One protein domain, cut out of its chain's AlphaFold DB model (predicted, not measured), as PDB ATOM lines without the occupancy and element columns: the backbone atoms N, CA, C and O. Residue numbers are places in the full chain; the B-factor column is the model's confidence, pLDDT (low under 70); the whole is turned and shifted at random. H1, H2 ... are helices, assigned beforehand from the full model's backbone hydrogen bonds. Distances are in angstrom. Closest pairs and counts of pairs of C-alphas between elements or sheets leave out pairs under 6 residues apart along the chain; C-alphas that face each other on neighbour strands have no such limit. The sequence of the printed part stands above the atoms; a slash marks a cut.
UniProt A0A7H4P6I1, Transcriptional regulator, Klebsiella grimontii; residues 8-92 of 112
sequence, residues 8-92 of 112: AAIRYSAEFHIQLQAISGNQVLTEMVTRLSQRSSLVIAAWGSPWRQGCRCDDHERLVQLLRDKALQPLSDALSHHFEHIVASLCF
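This is residues 8 to 92 of the 112 residues of the protein "Transcriptional regulator" of Klebsiella grimontii (UniProt A0A7H4P6I1). Two helical hairpins, H1 with H2 and H3 with H4, lie side by side as a four-helix bundle along one long axis. Each is well formed, but between them helices come only near each other. The printed part has 85 residues, with four named helices, H1 to H4 in chain order, and no named strand: all helix. It is compact, with a radius of gyration of the C-alphas of 13.1 A and spans of 35 by 25 by 19 A.

H1, residues 8 to 23, begins at C-alpha (-18.127, 17.867, 130.571) and is 22.9 A long. H2, residues 27 to 47, is 30.1 A; H3, residues 57 to 68, 17.3 A; H4, residues 72 to 88, 24.5 A, ending at C-alpha (-2.954, 11.006, 117.619).

H1 and H2 touch, a hairpin at a shallow tilt of 14 degrees, opposite ways; their closest C-alphas, Gln 21 and Thr 30, are 5.3 A apart. H3 and H4 touch likewise at 20 degrees, closest at the C-alphas of Leu 66 and Leu 75, 5.5 A. H1 and H3 are near each other, as are H2 and H4; H1 and H4 are apart. Every O i to N i+4 pair is within hydrogen-bond range in H1, H2 and H4, and 7 of 8 in H3.

The printed part has no cut and no long link. Residues 49 to 58 are under pLDDT 70.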
ATOM      1  N   ALA A   8     -18.567  17.301 129.300       77.38
ATOM      2  CA  ALA A   8     -18.127  17.867 130.571       77.38
ATOM      3  C   ALA A   8     -16.607  17.726 130.750       77.38
ATOM      4  O   ALA A   8     -15.964  18.681 131.177       77.38
ATOM      5  N   ALA A   9     -16.031  16.585 130.357       76.88
ATOM      6  CA  ALA A   9     -14.584  16.367 130.384       76.88
ATOM      7  C   ALA A   9     -13.832  17.372 129.495       76.88
ATOM      8  O   ALA A   9     -12.870  17.997 129.941       76.88
ATOM      9  N   ILE A  10     -14.322  17.595 128.270       79.06
ATOM     10  CA  ILE A  10     -13.754  18.581 127.338       79.06
ATOM     11  C   ILE A  10     -13.812  19.991 127.941       79.06
ATOM     12  O   ILE A  10     -12.802  20.697 127.952       79.06
ATOM     13  N   ARG A  11     -14.963  20.391 128.505       82.31
ATOM     14  CA  ARG A  11     -15.117  21.708 129.140       82.31
ATOM     15  C   ARG A  11     -14.152  21.898 130.311       82.31
ATOM     16  O   ARG A  11     -13.472  22.919 130.370       82.31
ATOM     17  N   TYR A  12     -14.059  20.926 131.219       84.19
ATOM     18  CA  TYR A  12     -13.169  21.032 132.377       84.19
ATOM     19  C   TYR A  12     -11.687  21.038 131.985       84.19
ATOM     20  O   TYR A  12     -10.907  21.781 132.580       84.19
ATOM     21  N   SER A  13     -11.294  20.283 130.954       83.50
ATOM     22  CA  SER A  13      -9.932  20.352 130.411       83.50
ATOM     23  C   SER A  13      -9.624  21.743 129.849       83.50
ATOM     24  O   SER A  13      -8.545  22.281 130.086       83.50
ATOM     25  N   ALA A  14     -10.575  22.359 129.142       85.50
ATOM     26  CA  ALA A  14     -10.407  23.705 128.605       85.50
ATOM     27  C   ALA A  14     -10.276  24.764 129.713       85.50
ATOM     28  O   ALA A  14      -9.388  25.620 129.642       85.50
ATOM     29  N   GLU A  15     -11.124  24.684 130.741       88.44
ATOM     30  CA  GLU A  15     -11.092  25.565 131.915       88.44
ATOM     31  C   GLU A  15      -9.767  25.447 132.679       88.44
ATOM     32  O   GLU A  15      -9.211  26.469 133.078       88.44
ATOM     33  N   PHE A  16      -9.215  24.238 132.816       87.94
ATOM     34  CA  PHE A  16      -7.914  24.015 133.450       87.94
ATOM     35  C   PHE A  16      -6.795  24.848 132.804       87.94
ATOM     36  O   PHE A  16      -6.096  25.582 133.503       87.94
ATOM     37  N   HIS A  17      -6.654  24.804 131.473       88.12
ATOM     38  CA  HIS A  17      -5.617  25.574 130.774       88.12
ATOM     39  C   HIS A  17      -5.803  27.090 130.921       88.12
ATOM     40  O   HIS A  17      -4.823  27.824 131.053       88.12
ATOM     41  N   ILE A  18      -7.053  27.564 130.926       89.56
ATOM     42  CA  ILE A  18      -7.371  28.988 131.096       89.56
ATOM     43  C   ILE A  18      -6.991  29.452 132.505       89.56
ATOM     44  O   ILE A  18      -6.330  30.482 132.652       89.56
ATOM     45  N   GLN A  19      -7.355  28.683 133.535       89.81
ATOM     46  CA  GLN A  19      -7.007  28.995 134.924       89.81
ATOM     47  C   GLN A  19      -5.493  28.988 135.138       89.81
ATOM     48  O   GLN A  19      -4.954  29.901 135.761       89.81
ATOM     49  N   LEU A  20      -4.788  28.008 134.565       87.12
ATOM     50  CA  LEU A  20      -3.334  27.943 134.653       87.12
ATOM     51  C   LEU A  20      -2.671  29.189 134.046       87.12
ATOM     52  O   LEU A  20      -1.767  29.765 134.650       87.12
ATOM     53  N   GLN A  21      -3.143  29.644 132.883       87.75
ATOM     54  CA  GLN A  21      -2.574  30.821 132.233       87.75
ATOM     55  C   GLN A  21      -2.927  32.122 132.964       87.75
ATOM     56  O   GLN A  21      -2.084  33.016 133.047       87.75
ATOM     57  N   ALA A  22      -4.118  32.218 133.563       86.56
ATOM     58  CA  ALA A  22      -4.527  33.379 134.353       86.56
ATOM     59  C   ALA A  22      -3.579  33.649 135.537       86.56
ATOM     60  O   ALA A  22      -3.287  34.807 135.834       86.56
ATOM     61  N   ILE A  23      -3.018  32.597 136.148       87.81
ATOM     62  CA  ILE A  23      -2.029  32.710 137.236       87.81
ATOM     63  C   ILE A  23      -0.747  33.422 136.774       87.81
ATOM     64  O   ILE A  23      -0.102  34.102 137.569       87.81
ATOM     65  N   SER A  24      -0.379  33.315 135.492       84.88
ATOM     66  CA  SER A  24       0.836  33.948 134.955       84.88
ATOM     67  C   SER A  24       0.775  35.481 134.900       84.88
ATOM     68  O   SER A  24       1.805  36.121 134.701       84.88
ATOM     69  N   GLY A  25      -0.417  36.080 135.019       88.50
ATOM     70  CA  GLY A  25      -0.623  37.527 134.902       88.50
ATOM     71  C   GLY A  25      -0.398  38.103 133.495       88.50
ATOM     72  O   GLY A  25      -0.506  39.312 133.306       88.50
ATOM     73  N   ASN A  26      -0.106  37.271 132.488       93.19
ATOM     74  CA  ASN A  26       0.104  37.718 131.113       93.19
ATOM     75  C   ASN A  26      -1.203  37.658 130.311       93.19
ATOM     76  O   ASN A  26      -1.560  36.615 129.759       93.19
ATOM     77  N   GLN A  27      -1.898  38.794 130.220       91.75
ATOM     78  CA  GLN A  27      -3.199  38.888 129.553       91.75
ATOM     79  C   GLN A  27      -3.160  38.444 128.081       91.75
ATOM     80  O   GLN A  27      -4.054  37.725 127.639       91.75
ATOM     81  N   VAL A  28      -2.113  38.809 127.333       93.94
ATOM     82  CA  VAL A  28      -1.983  38.447 125.911       93.94
ATOM     83  C   VAL A  28      -1.954  36.929 125.745       93.94
ATOM     84  O   VAL A  28      -2.688  36.376 124.924       93.94
ATOM     85  N   LEU A  29      -1.145  36.242 126.554       89.38
ATOM     86  CA  LEU A  29      -1.070  34.784 126.514       89.38
ATOM     87  C   LEU A  29      -2.369  34.133 127.001       89.38
ATOM     88  O   LEU A  29      -2.818  33.168 126.387       89.38
ATOM     89  N   THR A  30      -3.008  34.670 128.043       90.69
ATOM     90  CA  THR A  30      -4.309  34.175 128.527       90.69
ATOM     91  C   THR A  30      -5.369  34.218 127.433       90.69
ATOM     92  O   THR A  30      -6.067  33.230 127.204       90.69
ATOM     93  N   GLU A  31      -5.460  35.321 126.693       92.00
ATOM     94  CA  GLU A  31      -6.392  35.447 125.573       92.00
ATOM     95  C   GLU A  31      -6.067  34.478 124.426       92.00
ATOM     96  O   GLU A  31      -6.972  33.878 123.836       92.00
ATOM     97  N   MET A  32      -4.783  34.299 124.101       92.56
ATOM     98  CA  MET A  32      -4.347  33.344 123.078       92.56
ATOM     99  C   MET A  32      -4.706  31.903 123.457       92.56
ATOM    100  O   MET A  32      -5.328  31.203 122.655       92.56
ATOM    101  N   VAL A  33      -4.378  31.479 124.681       90.19
ATOM    102  CA  VAL A  33      -4.682  30.134 125.196       90.19
ATOM    103  C   VAL A  33      -6.187  29.906 125.261       90.19
ATOM    104  O   VAL A  33      -6.653  28.845 124.856       90.19
ATOM    105  N   THR A  34      -6.967  30.909 125.671       90.56
ATOM    106  CA  THR A  34      -8.437  30.821 125.697       90.56
ATOM    107  C   THR A  34      -8.996  30.507 124.308       90.56
ATOM    108  O   THR A  34      -9.738  29.538 124.140       90.56
ATOM    109  N   ARG A  35      -8.587  31.268 123.282       92.06
ATOM    110  CA  ARG A  35      -9.043  31.052 121.898       92.06
ATOM    111  C   ARG A  35      -8.598  29.698 121.338       92.06
ATOM    112  O   ARG A  35      -9.375  29.040 120.644       92.06
ATOM    113  N   LEU A  36      -7.366  29.272 121.623       91.38
ATOM    114  CA  LEU A  36      -6.846  27.968 121.191       91.38
ATOM    115  C   LEU A  36      -7.581  26.807 121.865       91.38
ATOM    116  O   LEU A  36      -7.964  25.853 121.189       91.38
ATOM    117  N   SER A  37      -7.825  26.913 123.169       88.56
ATOM    118  CA  SER A  37      -8.529  25.912 123.969       88.56
ATOM    119  C   SER A  37      -9.968  25.707 123.478       88.56
ATOM    120  O   SER A  37     -10.403  24.576 123.256       88.56
ATOM    121  N   GLN A  38     -10.680  26.798 123.173       87.25
ATOM    122  CA  GLN A  38     -12.029  26.748 122.596       87.25
ATOM    123  C   GLN A  38     -12.057  26.049 121.230       87.25
ATOM    124  O   GLN A  38     -12.859  25.140 121.013       87.25
ATOM    125  N   ARG A  39     -11.160  26.426 120.308       89.62
ATOM    126  CA  ARG A  39     -11.080  25.801 118.973       89.62
ATOM    127  C   ARG A  39     -10.716  24.321 119.058       89.62
ATOM    128  O   ARG A  39     -11.322  23.503 118.374       89.62
ATOM    129  N   SER A  40      -9.766  23.975 119.921       87.56
ATOM    130  CA  SER A  40      -9.324  22.590 120.117       87.56
ATOM    131  C   SER A  40     -10.425  21.732 120.739       87.56
ATOM    132  O   SER A  40     -10.606  20.589 120.338       87.56
ATOM    133  N   SER A  41     -11.233  22.299 121.641       85.38
ATOM    134  CA  SER A  41     -12.399  21.619 122.220       85.38
ATOM    135  C   SER A  41     -13.421  21.218 121.155       85.38
ATOM    136  O   SER A  41     -13.932  20.101 121.192       85.38
ATOM    137  N   LEU A  42     -13.678  22.086 120.168       86.25
ATOM    138  CA  LEU A  42     -14.543  21.761 119.027       86.25
ATOM    139  C   LEU A  42     -13.953  20.642 118.168       86.25
ATOM    140  O   LEU A  42     -14.680  19.749 117.743       86.25
ATOM    141  N   VAL A  43     -12.639  20.680 117.936       85.75
ATOM    142  CA  VAL A  43     -11.937  19.644 117.172       85.75
ATOM    143  C   VAL A  43     -12.043  18.288 117.872       85.75
ATOM    144  O   VAL A  43     -12.419  17.298 117.252       85.75
ATOM    145  N   ILE A  44     -11.783  18.244 119.177       82.50
ATOM    146  CA  ILE A  44     -11.878  17.020 119.980       82.50
ATOM    147  C   ILE A  44     -13.324  16.514 120.026       82.50
ATOM    148  O   ILE A  44     -13.560  15.319 119.887       82.50
ATOM    149  N   ALA A  45     -14.304  17.404 120.172       81.75
ATOM    150  CA  ALA A  45     -15.713  17.028 120.179       81.75
ATOM    151  C   ALA A  45     -16.189  16.450 118.832       81.75
ATOM    152  O   ALA A  45     -17.021  15.545 118.815       81.75
ATOM    153  N   ALA A  46     -15.676  16.970 117.715       82.00
ATOM    154  CA  ALA A  46     -16.074  16.562 116.371       82.00
ATOM    155  C   ALA A  46     -15.324  15.323 115.851       82.00
ATOM    156  O   ALA A  46     -15.910  14.533 115.112       82.00
ATOM    157  N   TRP A  47     -14.046  15.159 116.214       83.12
ATOM    158  CA  TRP A  47     -13.153  14.135 115.650       83.12
ATOM    159  C   TRP A  47     -12.491  13.225 116.692       83.12
ATOM    160  O   TRP A  47     -11.689  12.367 116.331       83.12
ATOM    161  N   GLY A  48     -12.794  13.384 117.979       77.12
ATOM    162  CA  GLY A  48     -12.262  12.524 119.034       77.12
ATOM    163  C   GLY A  48     -12.809  11.098 118.952       77.12
ATOM    164  O   GLY A  48     -14.012  10.883 118.793       77.12
ATOM    165  N   SER A  49     -11.928  10.104 119.082       67.50
ATOM    166  CA  SER A  49     -12.330   8.696 119.111       67.50
ATOM    167  C   SER A  49     -13.094   8.342 120.402       67.50
ATOM    168  O   SER A  49     -12.604   8.625 121.499       67.50
ATOM    169  N   PRO A  50     -14.245   7.638 120.330       58.50
ATOM    170  CA  PRO A  50     -15.014   7.237 121.513       58.50
ATOM    171  C   PRO A  50     -14.256   6.289 122.460       58.50
ATOM    172  O   PRO A  50     -14.614   6.189 123.633       58.50
ATOM    173  N   TRP A  51     -13.198   5.617 121.985       47.41
ATOM    174  CA  TRP A  51     -12.388   4.683 122.780       47.41
ATOM    175  C   TRP A  51     -11.170   5.321 123.467       47.41
ATOM    176  O   TRP A  51     -10.415   4.637 124.160       47.41
ATOM    177  N   ARG A  52     -10.969   6.632 123.306       52.03
ATOM    178  CA  ARG A  52      -9.905   7.399 123.962       52.03
ATOM    179  C   ARG A  52     -10.450   8.775 124.322       52.03
ATOM    180  O   ARG A  52     -10.213   9.746 123.617       52.03
ATOM    181  N   GLN A  53     -11.223   8.835 125.404       52.41
ATOM    182  CA  GLN A  53     -11.653  10.094 126.018       52.41
ATOM    183  C   GLN A  53     -10.397  10.962 126.226       52.41
ATOM    184  O   GLN A  53      -9.494  10.565 126.964       52.41
ATOM    185  N   GLY A  54     -10.295  12.052 125.460       56.53
ATOM    186  CA  GLY A  54      -9.119  12.921 125.398       56.53
ATOM    187  C   GLY A  54      -8.726  13.489 126.759       56.53
ATOM    188  O   GLY A  54      -9.552  13.530 127.664       56.53
ATOM    189  N   CYS A  55      -7.461  13.917 126.863       59.84
ATOM    190  CA  CYS A  55      -6.793  14.359 128.090       59.84
ATOM    191  C   CYS A  55      -7.072  13.444 129.295       59.84
ATOM    192  O   CYS A  55      -8.075  13.571 130.000       59.84
ATOM    193  N   ARG A  56      -6.163  12.504 129.565       61.06
ATOM    194  CA  ARG A  56      -6.288  11.677 130.768       61.06
ATOM    195  C   ARG A  56      -6.077  12.593 131.974       61.06
ATOM    196  O   ARG A  56      -5.080  13.308 132.014       61.06
ATOM    197  N   CYS A  57      -6.992  12.573 132.947       56.34
ATOM    198  CA  CYS A  57      -6.860  13.371 134.176       56.34
ATOM    199  C   CYS A  57      -5.481  13.194 134.840       56.34
ATOM    200  O   CYS A  57      -4.930  14.154 135.373       56.34
ATOM    201  N   ASP A  58      -4.907  11.998 134.723       59.88
ATOM    202  CA  ASP A  58      -3.598  11.618 135.252       59.88
ATOM    203  C   ASP A  58      -2.444  12.481 134.685       59.88
ATOM    204  O   ASP A  58      -1.484  12.788 135.396       59.88
ATOM    205  N   ASP A  59      -2.544  12.939 133.428       75.50
ATOM    206  CA  ASP A  59      -1.521  13.786 132.798       75.50
ATOM    207  C   ASP A  59      -1.490  15.183 133.447       75.50
ATOM    208  O   ASP A  59      -0.423  15.766 133.650       75.50
ATOM    209  N   HIS A  60      -2.652  15.717 133.837       86.56
ATOM    210  CA  HIS A  60      -2.755  17.049 134.437       86.56
ATOM    211  C   HIS A  60      -2.166  17.119 135.848       86.56
ATOM    212  O   HIS A  60      -1.510  18.110 136.179       86.56
ATOM    213  N   GLU A  61      -2.330  16.080 136.671       87.56
ATOM    214  CA  GLU A  61      -1.698  16.034 137.998       87.56
ATOM    215  C   GLU A  61      -0.171  16.098 137.886       87.56
ATOM    216  O   GLU A  61       0.490  16.839 138.626       87.56
ATOM    217  N   ARG A  62       0.394  15.393 136.897       89.69
ATOM    218  CA  ARG A  62       1.828  15.444 136.611       89.69
ATOM    219  C   ARG A  62       2.273  16.846 136.195       89.69
ATOM    220  O   ARG A  62       3.297  17.310 136.697       89.69
ATOM    221  N   LEU A  63       1.515  17.532 135.337       89.38
ATOM    222  CA  LEU A  63       1.817  18.911 134.932       89.38
ATOM    223  C   LEU A  63       1.813  19.872 136.126       89.38
ATOM    224  O   LEU A  63       2.742  20.669 136.266       89.38
ATOM    225  N   VAL A  64       0.821  19.774 137.018       91.00
ATOM    226  CA  VAL A  64       0.755  20.606 138.234       91.00
ATOM    227  C   VAL A  64       1.968  20.375 139.133       91.00
ATOM    228  O   VAL A  64       2.532  21.335 139.665       91.00
ATOM    229  N   GLN A  65       2.408  19.126 139.287       93.44
ATOM    230  CA  GLN A  65       3.597  18.825 140.076       93.44
ATOM    231  C   GLN A  65       4.867  19.411 139.437       93.44
ATOM    232  O   GLN A  65       5.645  20.068 140.122       93.44
ATOM    233  N   LEU A  66       5.041  19.267 138.120       94.19
ATOM    234  CA  LEU A  66       6.184  19.836 137.395       94.19
ATOM    235  C   LEU A  66       6.226  21.373 137.465       94.19
ATOM    236  O   LEU A  66       7.301  21.958 137.612       94.19
ATOM    237  N   LEU A  67       5.059  22.025 137.416       91.31
ATOM    238  CA  LEU A  67       4.912  23.464 137.645       91.31
ATOM    239  C   LEU A  67       5.344  23.865 139.059       91.31
ATOM    240  O   LEU A  67       6.106  24.820 139.220       91.31
ATOM    241  N   ARG A  68       4.886  23.131 140.082       93.62
ATOM    242  CA  ARG A  68       5.250  23.365 141.489       93.62
ATOM    243  C   ARG A  68       6.756  23.252 141.708       93.62
ATOM    244  O   ARG A  68       7.335  24.099 142.386       93.62
ATOM    245  N   ASP A  69       7.375  22.254 141.088       96.50
ATOM    246  CA  ASP A  69       8.813  21.995 141.187       96.50
ATOM    247  C   ASP A  69       9.652  22.953 140.324       96.50
ATOM    248  O   ASP A  69      10.880  22.908 140.363       96.50
ATOM    249  N   LYS A  70       9.008  23.838 139.543       94.75
ATOM    250  CA  LYS A  70       9.650  24.752 138.579       94.75
ATOM    251  C   LYS A  70      10.565  24.014 137.592       94.75
ATOM    252  O   LYS A  70      11.558  24.563 137.109       94.75
ATOM    253  N   ALA A  71      10.221  22.769 137.276       96.62
ATOM    254  CA  ALA A  71      10.991  21.898 136.405       96.62
ATOM    255  C   ALA A  71      10.686  22.227 134.937       96.62
ATOM    256  O   ALA A  71       9.951  21.501 134.273       96.62
ATOM    257  N   LEU A  72      11.233  23.344 134.443       93.44
ATOM    258  CA  LEU A  72      10.878  23.914 133.139       93.44
ATOM    259  C   LEU A  72      11.033  22.918 131.983       93.44
ATOM    260  O   LEU A  72      10.079  22.712 131.243       93.44
ATOM    261  N   GLN A  73      12.202  22.284 131.850       97.12
ATOM    262  CA  GLN A  73      12.444  21.373 130.730       97.12
ATOM    263  C   GLN A  73      11.521  20.139 130.783       97.12
ATOM    264  O   GLN A  73      10.792  19.919 129.818       97.12
ATOM    265  N   PRO A  74      11.420  19.408 131.915       96.38
ATOM    266  CA  PRO A  74      10.453  18.316 132.029       96.38
ATOM    267  C   PRO A  74       8.993  18.740 131.819       96.38
ATOM    268  O   PRO A  74       8.206  17.966 131.281       96.38
ATOM    269  N   LEU A  75       8.612  19.949 132.247       93.38
ATOM    270  CA  LEU A  75       7.274  20.497 132.022       93.38
ATOM    271  C   LEU A  75       7.006  20.713 130.530       93.38
ATOM    272  O   LEU A  75       5.943  20.332 130.044       93.38
ATOM    273  N   SER A  76       7.958  21.307 129.809       93.69
ATOM    274  CA  SER A  76       7.862  21.510 128.365       93.69
ATOM    275  C   SER A  76       7.752  20.185 127.616       93.69
ATOM    276  O   SER A  76       6.880  20.052 126.760       93.69
ATOM    277  N   ASP A  77       8.564  19.192 127.979       94.88
ATOM    278  CA  ASP A  77       8.525  17.868 127.354       94.88
ATOM    279  C   ASP A  77       7.175  17.171 127.614       94.88
ATOM    280  O   ASP A  77       6.558  16.627 126.697       94.88
ATOM    281  N   ALA A  78       6.666  17.254 128.849       92.56
ATOM    282  CA  ALA A  78       5.364  16.700 129.218       92.56
ATOM    283  C   ALA A  78       4.200  17.372 128.467       92.56
ATOM    284  O   ALA A  78       3.280  16.682 128.030       92.56
ATOM    285  N   LEU A  79       4.241  18.697 128.286       89.81
ATOM    286  CA  LEU A  79       3.238  19.434 127.511       89.81
ATOM    287  C   LEU A  79       3.266  19.055 126.023       89.81
ATOM    288  O   LEU A  79       2.208  18.847 125.434       89.81
ATOM    289  N   SER A  80       4.451  18.925 125.421       91.81
ATOM    290  CA  SER A  80       4.593  18.484 124.026       91.81
ATOM    291  C   SER A  80       4.005  17.091 123.817       91.81
ATOM    292  O   SER A  80       3.144  16.903 122.958       91.81
ATOM    293  N   HIS A  81       4.386  16.138 124.670       90.12
ATOM    294  CA  HIS A  81       3.877  14.769 124.617       90.12
ATOM    295  C   HIS A  81       2.354  14.701 124.826       90.12
ATOM    296  O   HIS A  81       1.646  13.955 124.147       90.12
ATOM    297  N   HIS A  82       1.823  15.534 125.725       87.94
ATOM    298  CA  HIS A  82       0.385  15.674 125.929       87.94
ATOM    299  C   HIS A  82      -0.347  16.105 124.642       87.94
ATOM    300  O   HIS A  82      -1.367  15.510 124.284       87.94
ATOM    301  N   PHE A  83       0.183  17.082 123.896       87.12
ATOM    302  CA  PHE A  83      -0.403  17.494 122.616       87.12
ATOM    303  C   PHE A  83      -0.301  16.413 121.535       87.12
ATOM    304  O   PHE A  83      -1.272  16.191 120.811       87.12
ATOM    305  N   GLU A  84       0.829  15.709 121.443       88.19
ATOM    306  CA  GLU A  84       1.009  14.591 120.506       88.19
ATOM    307  C   GLU A  84      -0.045  13.501 120.727       88.19
ATOM    308  O   GLU A  84      -0.678  13.034 119.778       88.19
ATOM    309  N   HIS A  85      -0.303  13.153 121.989       85.00
ATOM    310  CA  HIS A  85      -1.341  12.198 122.366       85.00
ATOM    311  C   HIS A  85      -2.747  12.650 121.961       85.00
ATOM    312  O   HIS A  85      -3.532  11.832 121.471       85.00
ATOM    313  N   ILE A  86      -3.074  13.934 122.145       83.56
ATOM    314  CA  ILE A  86      -4.361  14.484 121.708       83.56
ATOM    315  C   ILE A  86      -4.488  14.360 120.192       83.56
ATOM    316  O   ILE A  86      -5.478  13.807 119.718       83.56
ATOM    317  N   VAL A  87      -3.491  14.814 119.430       85.88
ATOM    318  CA  VAL A  87      -3.534  14.789 117.960       85.88
ATOM    319  C   VAL A  87      -3.650  13.361 117.430       85.88
ATOM    320  O   VAL A  87      -4.481  13.102 116.564       85.88
ATOM    321  N   ALA A  88      -2.894  12.417 117.994       85.81
ATOM    322  CA  ALA A  88      -2.954  11.006 117.619       85.81
ATOM    323  C   ALA A  88      -4.309  10.343 117.938       85.81
ATOM    324  O   ALA A  88      -4.635   9.302 117.371       85.81
ATOM    325  N   SER A  89      -5.101  10.922 118.849       81.12
ATOM    326  CA  SER A  89      -6.443  10.427 119.189       81.12
ATOM    327  C   SER A  89      -7.546  10.894 118.231       81.12
ATOM    328  O   SER A  89      -8.664  10.374 118.297       81.12
ATOM    329  N   LEU A  90      -7.252  11.867 117.358       84.94
ATOM    330  CA  LEU A  90      -8.216  12.425 116.415       84.94
ATOM    331  C   LEU A  90      -8.348  11.526 115.182       84.94
ATOM    332  O   LEU A  90      -7.372  11.217 114.501       84.94
ATOM    333  N   CYS A  91      -9.579  11.139 114.863       82.81
ATOM    334  CA  CYS A  91      -9.907  10.347 113.687       82.81
ATOM    335  C   CYS A  91     -10.482  11.255 112.593       82.81
ATOM    336  O   CYS A  91     -11.666  11.593 112.602       82.81
ATOM    337  N   PHE A  92      -9.641  11.638 111.630       77.44
ATOM    338  CA  PHE A  92     -10.044  12.482 110.497       77.44
ATOM    339  C   PHE A  92     -10.609  11.694 109.301       77.44
ATOM    340  O   PHE A  92     -11.145  12.306 108.372       77.44
TER     341      PHE A  92